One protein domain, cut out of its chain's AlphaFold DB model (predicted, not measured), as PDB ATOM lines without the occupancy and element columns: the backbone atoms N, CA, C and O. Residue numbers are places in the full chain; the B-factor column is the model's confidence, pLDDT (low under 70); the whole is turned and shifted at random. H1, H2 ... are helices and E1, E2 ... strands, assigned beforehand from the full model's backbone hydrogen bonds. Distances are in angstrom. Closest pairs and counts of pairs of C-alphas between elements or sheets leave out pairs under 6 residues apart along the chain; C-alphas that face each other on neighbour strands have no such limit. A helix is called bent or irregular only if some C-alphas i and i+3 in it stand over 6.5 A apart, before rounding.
ATOM      1  N   ALA A 455     114.588 162.307 152.510       83.12
ATOM      2  CA  ALA A 455     114.893 161.384 153.597       83.12
ATOM      3  C   ALA A 455     116.080 160.462 153.268       83.12
ATOM      4  O   ALA A 455     116.968 160.313 154.097       83.12
ATOM      5  N   LYS A 456     116.171 159.945 152.034       83.50
ATOM      6  CA  LYS A 456     117.236 159.013 151.626       83.50
ATOM      7  C   LYS A 456     118.629 159.644 151.692       83.50
ATOM      8  O   LYS A 456     119.585 159.008 152.117       83.50
ATOM      9  N   SER A 457     118.766 160.900 151.270       82.12
ATOM     10  CA  SER A 457     120.052 161.607 151.351       82.12
ATOM     11  C   SER A 457     120.375 162.086 152.770       82.12
ATOM     12  O   SER A 457     121.542 162.092 153.165       82.12
ATOM     13  N   ALA A 458     119.357 162.476 153.540       84.62
ATOM     14  CA  ALA A 458     119.518 162.844 154.945       84.62
ATOM     15  C   ALA A 458     119.953 161.641 155.803       84.62
ATOM     16  O   ALA A 458     120.801 161.782 156.674       84.62
ATOM     17  N   GLU A 459     119.436 160.447 155.515       87.38
ATOM     18  CA  GLU A 459     119.794 159.213 156.216       87.38
ATOM     19  C   GLU A 459     121.280 158.870 156.048       87.38
ATOM     20  O   GLU A 459     121.977 158.674 157.040       87.38
ATOM     21  N   VAL A 460     121.801 158.891 154.814       90.06
ATOM     22  CA  VAL A 460     123.228 158.615 154.542       90.06
ATOM     23  C   VAL A 460     124.149 159.632 155.225       90.06
ATOM     24  O   VAL A 460     125.200 159.277 155.749       90.06
ATOM     25  N   THR A 461     123.766 160.910 155.240       86.44
ATOM     26  CA  THR A 461     124.574 161.960 155.886       86.44
ATOM     27  C   THR A 461     124.512 161.884 157.412       86.44
ATOM     28  O   THR A 461     125.530 162.085 158.070       86.44
ATOM     29  N   SER A 462     123.358 161.527 157.979       88.31
ATOM     30  CA  SER A 462     123.186 161.316 159.419       88.31
ATOM     31  C   SER A 462     123.982 160.108 159.923       88.31
ATOM     32  O   SER A 462     124.682 160.208 160.928       88.31
ATOM     33  N   THR A 463     123.964 158.980 159.202       91.44
ATOM     34  CA  THR A 463     124.752 157.794 159.583       91.44
ATOM     35  C   THR A 463     126.256 158.049 159.482       91.44
ATOM     36  O   THR A 463     126.994 157.667 160.390       91.44
ATOM     37  N   MET A 464     126.714 158.765 158.446       90.19
ATOM     38  CA  MET A 464     128.113 159.193 158.327       90.19
ATOM     39  C   MET A 464     128.535 160.104 159.492       90.19
ATOM     40  O   MET A 464     129.627 159.936 160.031       90.19
ATOM     41  N   LEU A 465     127.664 161.027 159.918       88.94
ATOM     42  CA  LEU A 465     127.908 161.894 161.073       88.94
ATOM     43  C   LEU A 465     127.990 161.095 162.383       88.94
ATOM     44  O   LEU A 465     128.911 161.315 163.163       88.94
ATOM     45  N   ILE A 466     127.070 160.153 162.619       90.31
ATOM     46  CA  ILE A 466     127.087 159.300 163.820       90.31
ATOM     47  C   ILE A 466     128.383 158.487 163.880       90.31
ATOM     48  O   ILE A 466     129.047 158.474 164.914       90.31
ATOM     49  N   MET A 467     128.787 157.869 162.766       90.81
ATOM     50  CA  MET A 467     130.049 157.126 162.697       90.81
ATOM     51  C   MET A 467     131.266 158.025 162.940       90.81
ATOM     52  O   MET A 467     132.186 157.617 163.645       90.81
ATOM     53  N   ALA A 468     131.261 159.256 162.421       89.31
ATOM     54  CA  ALA A 468     132.327 160.225 162.672       89.31
ATOM     55  C   ALA A 468     132.401 160.645 164.152       89.31
ATOM     56  O   ALA A 468     133.495 160.722 164.706       89.31
ATOM     57  N   ILE A 469     131.256 160.865 164.812       88.81
ATOM     58  CA  ILE A 469     131.195 161.213 166.242       88.81
ATOM     59  C   ILE A 469     131.686 160.048 167.103       88.81
ATOM     60  O   ILE A 469     132.495 160.259 168.002       88.81
ATOM     61  N   ILE A 470     131.239 158.821 166.816       89.75
ATOM     62  CA  ILE A 470     131.729 157.624 167.511       89.75
ATOM     63  C   ILE A 470     133.247 157.532 167.340       89.75
ATOM     64  O   ILE A 470     133.961 157.430 168.331       89.75
ATOM     65  N   GLY A 471     133.755 157.662 166.112       89.19
ATOM     66  CA  GLY A 471     135.192 157.643 165.857       89.19
ATOM     67  C   GLY A 471     135.965 158.716 166.637       89.19
ATOM     68  O   GLY A 471     136.999 158.431 167.232       89.19
ATOM     69  N   ALA A 472     135.439 159.939 166.712       85.88
ATOM     70  CA  ALA A 472     136.073 161.022 167.460       85.88
ATOM     71  C   ALA A 472     136.054 160.805 168.987       85.88
ATOM     72  O   ALA A 472     137.003 161.191 169.667       85.88
ATOM     73  N   LEU A 473     134.996 160.194 169.538       88.75
ATOM     74  CA  LEU A 473     134.815 160.021 170.986       88.75
ATOM     75  C   LEU A 473     135.443 158.742 171.548       88.75
ATOM     76  O   LEU A 473     135.806 158.721 172.724       88.75
ATOM     77  N   VAL A 474     135.585 157.681 170.747       91.56
ATOM     78  CA  VAL A 474     136.121 156.385 171.204       91.56
ATOM     79  C   VAL A 474     137.495 156.507 171.889       91.56
ATOM     80  O   VAL A 474     137.631 155.941 172.975       91.56
ATOM     81  N   PRO A 475     138.495 157.250 171.363       90.81
ATOM     82  CA  PRO A 475     139.782 157.398 172.046       90.81
ATOM     83  C   PRO A 475     139.658 158.064 173.421       90.81
ATOM     84  O   PRO A 475     140.281 157.619 174.384       90.81
ATOM     85  N   THR A 476     138.817 159.094 173.526       89.44
ATOM     86  CA  THR A 476     138.580 159.827 174.777       89.44
ATOM     87  C   THR A 476     137.871 158.953 175.807       89.44
ATOM     88  O   THR A 476     138.295 158.903 176.957       89.44
ATOM     89  N   LEU A 477     136.832 158.216 175.398       91.25
ATOM     90  CA  LEU A 477     136.108 157.297 176.281       91.25
ATOM     91  C   LEU A 477     136.999 156.148 176.755       91.25
ATOM     92  O   LEU A 477     136.976 155.796 177.932       91.25
ATOM     93  N   PHE A 478     137.821 155.591 175.864       91.06
ATOM     94  CA  PHE A 478     138.778 154.554 176.233       91.06
ATOM     95  C   PHE A 478     139.780 155.072 177.273       91.06
ATOM     96  O   PHE A 478     140.008 154.408 178.283       91.06
ATOM     97  N   TYR A 479     140.330 156.276 177.073       91.25
ATOM     98  CA  TYR A 479     141.255 156.874 178.035       91.25
ATOM     99  C   TYR A 479     140.588 157.195 179.377       91.25
ATOM    100  O   TYR A 479     141.167 156.935 180.423       91.25
ATOM    101  N   GLN A 480     139.353 157.698 179.376       89.81
ATOM    102  CA  GLN A 480     138.635 157.979 180.621       89.81
ATOM    103  C   GLN A 480     138.292 156.714 181.419       89.81
ATOM    104  O   GLN A 480     138.274 156.772 182.645       89.81
ATOM    105  N   MET A 481     138.027 155.588 180.747       90.50
ATOM    106  CA  MET A 481     137.699 154.326 181.419       90.50
ATOM    107  C   MET A 481     138.929 153.551 181.903       90.50
ATOM    108  O   MET A 481     138.860 152.925 182.957       90.50
ATOM    109  N   PHE A 482     140.028 153.561 181.143       90.00
ATOM    110  CA  PHE A 482     141.197 152.707 181.402       90.00
ATOM    111  C   PHE A 482     142.485 153.471 181.737       90.00
ATOM    112  O   PHE A 482     143.507 152.833 181.983       90.00
ATOM    113  N   GLY A 483     142.467 154.805 181.712       88.12
ATOM    114  CA  GLY A 483     143.626 155.646 182.003       88.12
ATOM    115  C   GLY A 483     144.150 155.456 183.423       88.12
ATOM    116  O   GLY A 483     143.400 155.136 184.350       88.12
ATOM    117  N   SER A 484     145.453 155.656 183.590       88.44
ATOM    118  CA  SER A 484     146.095 155.558 184.898       88.44
ATOM    119  C   SER A 484     145.768 156.797 185.739       88.44
ATOM    120  O   SER A 484     145.846 157.932 185.262       88.44
ATOM    121  N   PHE A 485     145.444 156.587 187.016       88.69
ATOM    122  CA  PHE A 485     145.210 157.664 187.980       88.69
ATOM    123  C   PHE A 485     146.426 157.831 188.891       88.69
ATOM    124  O   PHE A 485     146.964 156.850 189.406       88.69
ATOM    125  N   GLU A 486     146.837 159.076 189.109       88.12
ATOM    126  CA  GLU A 486     147.855 159.452 190.086       88.12
ATOM    127  C   GLU A 486     147.170 160.121 191.284       88.12
ATOM    128  O   GLU A 486     146.284 160.966 191.129       88.12
ATOM    129  N   LEU A 487     147.559 159.745 192.504       87.81
ATOM    130  CA  LEU A 487     147.058 160.395 193.711       87.81
ATOM    131  C   LEU A 487     147.852 161.687 193.950       87.81
ATOM    132  O   LEU A 487     149.010 161.636 194.364       87.81
ATOM    133  N   ARG A 488     147.232 162.849 193.719       88.31
ATOM    134  CA  ARG A 488     147.832 164.152 194.025       88.31
ATOM    135  C   ARG A 488     147.387 164.632 195.396       88.31
ATOM    136  O   ARG A 488     146.197 164.817 195.652       88.31
ATOM    137  N   CYS A 489     148.361 164.867 196.266       88.44
ATOM    138  CA  CYS A 489     148.143 165.372 197.612       88.44
ATOM    139  C   CYS A 489     148.696 166.794 197.762       88.44
ATOM    140  O   CYS A 489     149.801 167.089 197.315       88.44
ATOM    141  N   THR A 490     147.928 167.680 198.395       89.88
ATOM    142  CA  THR A 490     148.319 169.056 198.716       89.88
ATOM    143  C   THR A 490     148.413 169.256 200.229       89.88
ATOM    144  O   THR A 490     147.720 168.600 201.015       89.88
ATOM    145  N   GLY A 491     149.301 170.160 200.654       87.75
ATOM    146  CA  GLY A 491     149.566 170.431 202.072       87.75
ATOM    147  C   GLY A 491     150.187 169.237 202.798       87.75
ATOM    148  O   GLY A 491     149.710 168.864 203.867       87.75
ATOM    149  N   CYS A 492     151.183 168.601 202.178       86.50
ATOM    150  CA  CYS A 492     152.018 167.584 202.816       86.50
ATOM    151  C   CYS A 492     153.236 168.265 203.476       86.50
ATOM    152  O   CYS A 492     153.738 169.235 202.909       86.50
ATOM    153  N   PRO A 493     153.709 167.797 204.646       84.25
ATOM    154  CA  PRO A 493     154.902 168.342 205.299       84.25
ATOM    155  C   PRO A 493     156.186 168.040 204.502       84.25
ATOM    156  O   PRO A 493     156.344 166.932 203.991       84.25
ATOM    157  N   ASP A 494     157.110 169.008 204.431       78.00
ATOM    158  CA  ASP A 494     158.374 168.909 203.671       78.00
ATOM    159  C   ASP A 494     159.413 167.972 204.320       78.00
ATOM    160  O   ASP A 494     160.302 167.451 203.646       78.00
ATOM    161  N   THR A 495     159.310 167.740 205.633       74.88
ATOM    162  CA  THR A 495     160.229 166.890 206.405       74.88
ATOM    163  C   THR A 495     159.493 165.686 206.979       74.88
ATOM    164  O   THR A 495     158.569 165.823 207.783       74.88
ATOM    165  N   SER A 504     146.947 167.394 203.844       87.31
ATOM    166  CA  SER A 504     145.667 168.082 204.080       87.31
ATOM    167  C   SER A 504     144.531 167.650 203.140       87.31
ATOM    168  O   SER A 504     143.379 167.552 203.562       87.31
ATOM    169  N   ARG A 505     144.835 167.387 201.861       89.88
ATOM    170  CA  ARG A 505     143.854 166.954 200.859       89.88
ATOM    171  C   ARG A 505     144.535 166.104 199.798       89.88
ATOM    172  O   ARG A 505     145.504 166.548 199.198       89.88
ATOM    173  N   CYS A 506     143.995 164.922 199.525       90.25
ATOM    174  CA  CYS A 506     144.414 164.084 198.404       90.25
ATOM    175  C   CYS A 506     143.232 163.868 197.461       90.25
ATOM    176  O   CYS A 506     142.113 163.633 197.916       90.25
ATOM    177  N   TYR A 507     143.471 163.961 196.158       91.38
ATOM    178  CA  TYR A 507     142.493 163.629 195.130       91.38
ATOM    179  C   TYR A 507     143.165 162.829 194.016       91.38
ATOM    180  O   TYR A 507     144.341 163.026 193.713       91.38
ATOM    181  N   SER A 508     142.418 161.897 193.430       89.75
ATOM    182  CA  SER A 508     142.876 161.157 192.257       89.75
ATOM    183  C   SER A 508     142.727 162.046 191.032       89.75
ATOM    184  O   SER A 508     141.622 162.500 190.733       89.75
ATOM    185  N   ASP A 509     143.834 162.295 190.345       86.88
ATOM    186  CA  ASP A 509     143.879 163.035 189.090       86.88
ATOM    187  C   ASP A 509     144.313 162.091 187.965       86.88
ATOM    188  O   ASP A 509     144.980 161.080 188.207       86.88
ATOM    189  N   GLN A 510     143.923 162.384 186.728       86.06
ATOM    190  CA  GLN A 510     144.427 161.609 185.596       86.06
ATOM    191  C   GLN A 510     145.912 161.904 185.398       86.06
ATOM    192  O   GLN A 510     146.342 163.059 185.448       86.06
ATOM    193  N   MET A 511     146.706 160.857 185.163       86.62
ATOM    194  CA  MET A 511     148.127 161.040 184.898       86.62
ATOM    195  C   MET A 511     148.328 161.814 183.587       86.62
ATOM    196  O   MET A 511     147.484 161.796 182.685       86.62
ATOM    197  N   ASN A 512     149.445 162.536 183.469       85.06
ATOM    198  CA  ASN A 512     149.728 163.308 182.263       85.06
ATOM    199  C   ASN A 512     149.823 162.361 181.042       85.06
ATOM    200  O   ASN A 512     150.639 161.431 181.080       85.06
ATOM    201  N   PRO A 513     149.070 162.606 179.947       84.88
ATOM    202  CA  PRO A 513     149.071 161.756 178.754       84.88
ATOM    203  C   PRO A 513     150.460 161.505 178.155       84.88
ATOM    204  O   PRO A 513     150.693 160.481 177.517       84.88
ATOM    205  N   THR A 514     151.419 162.418 178.351       85.06
ATOM    206  CA  THR A 514     152.786 162.216 177.850       85.06
ATOM    207  C   THR A 514     153.521 161.082 178.563       85.06
ATOM    208  O   THR A 514     154.416 160.493 177.961       85.06
ATOM    209  N   ILE A 515     153.148 160.777 179.809       89.12
ATOM    210  CA  ILE A 515     153.821 159.816 180.696       89.12
ATOM    211  C   ILE A 515     153.006 158.523 180.840       89.12
ATOM    212  O   ILE A 515     153.593 157.459 181.016       89.12
ATOM    213  N   ASP A 516     151.672 158.590 180.756       90.50
ATOM    214  CA  ASP A 516     150.814 157.419 180.962       90.50
ATOM    215  C   ASP A 516     151.064 156.332 179.891       90.50
ATOM    216  O   ASP A 516     150.806 156.562 178.700       90.50
ATOM    217  N   PRO A 517     151.529 155.123 180.279       89.50
ATOM    218  CA  PRO A 517     151.738 154.030 179.335       89.50
ATOM    219  C   PRO A 517     150.439 153.585 178.655       89.50
ATOM    220  O   PRO A 517     150.485 153.133 177.510       89.50
ATOM    221  N   VAL A 518     149.278 153.733 179.307       90.06
ATOM    222  CA  VAL A 518     147.980 153.404 178.701       90.06
ATOM    223  C   VAL A 518     147.688 154.346 177.536       90.06
ATOM    224  O   VAL A 518     147.270 153.895 176.464       90.06
ATOM    225  N   TYR A 519     147.967 155.640 177.705       89.38
ATOM    226  CA  TYR A 519     147.794 156.624 176.643       89.38
ATOM    227  C   TYR A 519     148.742 156.360 175.467       89.38
ATOM    228  O   TYR A 519     148.299 156.264 174.319       89.38
ATOM    229  N   GLN A 520     150.039 156.194 175.740       90.62
ATOM    230  CA  GLN A 520     151.051 156.037 174.690       90.62
ATOM    231  C   GLN A 520     150.901 154.728 173.903       90.62
ATOM    232  O   GLN A 520     151.023 154.745 172.678       90.62
ATOM    233  N   ASN A 521     150.619 153.610 174.583       90.56
ATOM    234  CA  ASN A 521     150.601 152.289 173.949       90.56
ATOM    235  C   ASN A 521     149.242 151.917 173.348       90.56
ATOM    236  O   ASN A 521     149.214 151.163 172.380       90.56
ATOM    237  N   ASN A 522     148.129 152.428 173.891       90.19
ATOM    238  CA  ASN A 522     146.785 152.033 173.453       90.19
ATOM    239  C   ASN A 522     146.007 153.191 172.815       90.19
ATOM    240  O   ASN A 522     145.531 153.065 171.690       90.19
ATOM    241  N   VAL A 523     145.892 154.337 173.499       90.12
ATOM    242  CA  VAL A 523     145.047 155.458 173.031       90.12
ATOM    243  C   VAL A 523     145.620 156.105 171.775       90.12
ATOM    244  O   VAL A 523     144.902 156.318 170.802       90.12
ATOM    245  N   LYS A 524     146.922 156.396 171.767       88.75
ATOM    246  CA  LYS A 524     147.609 157.050 170.649       88.75
ATOM    247  C   LYS A 524     147.508 156.271 169.326       88.75
ATOM    248  O   LYS A 524     147.100 156.879 168.336       88.75
ATOM    249  N   PRO A 525     147.817 154.958 169.253       88.44
ATOM    250  CA  PRO A 525     147.605 154.205 168.018       88.44
ATOM    251  C   PRO A 525     146.123 154.112 167.650       88.44
ATOM    252  O   PRO A 525     145.793 154.194 166.470       88.44
ATOM    253  N   LEU A 526     145.223 154.015 168.632       87.12
ATOM    254  CA  LEU A 526     143.785 154.004 168.382       87.12
ATOM    255  C   LEU A 526     143.295 155.325 167.754       87.12
ATOM    256  O   LEU A 526     142.514 155.285 166.808       87.12
ATOM    257  N   MET A 527     143.823 156.487 168.164       86.19
ATOM    258  CA  MET A 527     143.569 157.767 167.479       86.19
ATOM    259  C   MET A 527     144.040 157.745 166.016       86.19
ATOM    260  O   MET A 527     143.321 158.219 165.139       86.19
ATOM    261  N   CYS A 528     145.215 157.168 165.734       81.62
ATOM    262  CA  CYS A 528     145.748 157.055 164.369       81.62
ATOM    263  C   CYS A 528     144.951 156.093 163.473       81.62
ATOM    264  O   CYS A 528     144.868 156.322 162.270       81.62
ATOM    265  N   PHE A 529     144.383 155.023 164.036       81.81
ATOM    266  CA  PHE A 529     143.546 154.075 163.292       81.81
ATOM    267  C   PHE A 529     142.167 154.643 162.957       81.81
ATOM    268  O   PHE A 529     141.618 154.346 161.897       81.81
ATOM    269  N   VAL A 530     141.591 155.421 163.875       74.62
ATOM    270  CA  VAL A 530     140.213 155.912 163.763       74.62
ATOM    271  C   VAL A 530     140.118 157.207 162.951       74.62
ATOM    272  O   VAL A 530     139.124 157.424 162.255       74.62
ATOM    273  N   LEU A 531     141.146 158.059 162.977       63.12
ATOM    274  CA  LEU A 531     141.252 159.174 162.037       63.12
ATOM    275  C   LEU A 531     141.650 158.618 160.663       63.12
ATOM    276  O   LEU A 531     142.594 157.830 160.598       63.12
ATOM    277  N   PRO A 532     140.952 158.982 159.569       51.28
ATOM    278  CA  PRO A 532     141.191 158.393 158.260       51.28
ATOM    279  C   PRO A 532     142.650 158.613 157.870       51.28
ATOM    280  O   PRO A 532     143.073 159.720 157.540       51.28
ATOM    281  N   SER A 533     143.423 157.534 157.939       40.12
ATOM    282  CA  SER A 533     144.775 157.496 157.419       40.12
ATOM    283  C   SER A 533     144.673 157.722 155.914       40.12
ATOM    284  O   SER A 533     144.058 156.925 155.203       40.12
ATOM    285  N   PHE A 534     145.259 158.822 155.430       33.91
ATOM    286  CA  PHE A 534     145.696 158.911 154.040       33.91
ATOM    287  C   PHE A 534     146.414 157.590 153.717       33.91
ATOM    288  O   PHE A 534     147.293 157.198 154.495       33.91
ATOM    289  N   PRO A 535     146.019 156.860 152.661       37.97
ATOM    290  CA  PRO A 535     146.711 155.629 152.318       37.97
ATOM    291  C   PRO A 535     148.187 155.965 152.068       37.97
ATOM    292  O   PRO A 535     148.487 156.938 151.372       37.97
ATOM    293  N   ARG A 536     149.071 155.207 152.724       31.30
ATOM    294  CA  ARG A 536     150.519 155.243 152.488       31.30
ATOM    295  C   ARG A 536     150.851 154.896 151.046       31.30
ATOM    296  O   ARG A 536     150.133 154.036 150.484       31.30
TER     297      ARG A 536
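Overview. This is residues 455 to 495 and 504 to 536 of the 536 residues of an uncharacterized protein of Lichtheimia ramosa (UniProt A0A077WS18). A long bent helix, H1, leads into a narrow two-strand ribbon, E1 and E2, at one end of an elongated shape, and the shorter helix H2 folds back beside H1b, the second arm of H1. The first residues of H1, 455 to 467, stick out at the other end, and the body without them still spans 57 by 22 by 13 A; look for a long, thin model rather than a ball. The printed part has 74 residues, with two named helices and two named strands in the order H1, E1, E2, H2; the sheet, E1 - E2, is antiparallel and the class is mixed, helices and strands. The whole is extended, with a radius of gyration of the C-alphas of 18.9 A and spans of 69 by 33 by 14 A.

Arrangement. Begin at residues 455 to 482, helix H1, which by its hydrogen bonds was assigned as one helix but is bent: C-alphas 472 and 475 are 6.9 A apart. Its arms, H1a at residues 455 to 472 and H1b at residues 475 to 482, stand at a steep tilt of 47 degrees. Next come the strands E1, residues 485 to 490, and E2, residues 505 to 510, antiparallel neighbours at 150 degrees; look for N 486 and O 509 at 2.9 A and N 490 and O 505 at 2.8 A, both within hydrogen-bond range. E2 is only just apart from H1b, with a closest distance of 8.5 A. Helix H2, residues 517 to 530, touches H1b, the closest C-alphas being those of Pro 475 and Val 523 at 5.7 A, at a shallow tilt of 30 degrees, opposite ways. H2 and H1a are close but not clearly touching, and their closest C-alphas, those of Gly 471 and Val 530, are 5.7 A apart. Every O i to N i+4 pair is within hydrogen-bond range in H1a and H1b, and 8 of 10 are in H2.

Along the chain. Find C-alpha 455 at (114.893, 161.384, 153.597); from there H1a runs 25.3 A to C-alpha 472, and H1b covers 10.6 A. E1 starts at C-alpha 485, (145.210, 157.664, 187.980), and is 16.0 A long; E2 is 16.2 A long. H2, 19.5 A long, ends at C-alpha 530, (140.213, 155.912, 163.763), and is only just irregular: C-alphas 521 and 524 are 6.52 A apart.

Size, cuts and confidence. The two C-alphas farthest apart, those of Lys 456 and Thr 495, are 70.1 A apart. Residues 496 to 503 are not printed, in the link across the cut from E1 to E2, and C-alphas 495 and 504 are 14.8 A apart. Of the links printed whole, H1 to E1 is tight and E2 to H2 is short. Mean pLDDT of the printed part is 84.1, and residues 531 to 536 are under 70.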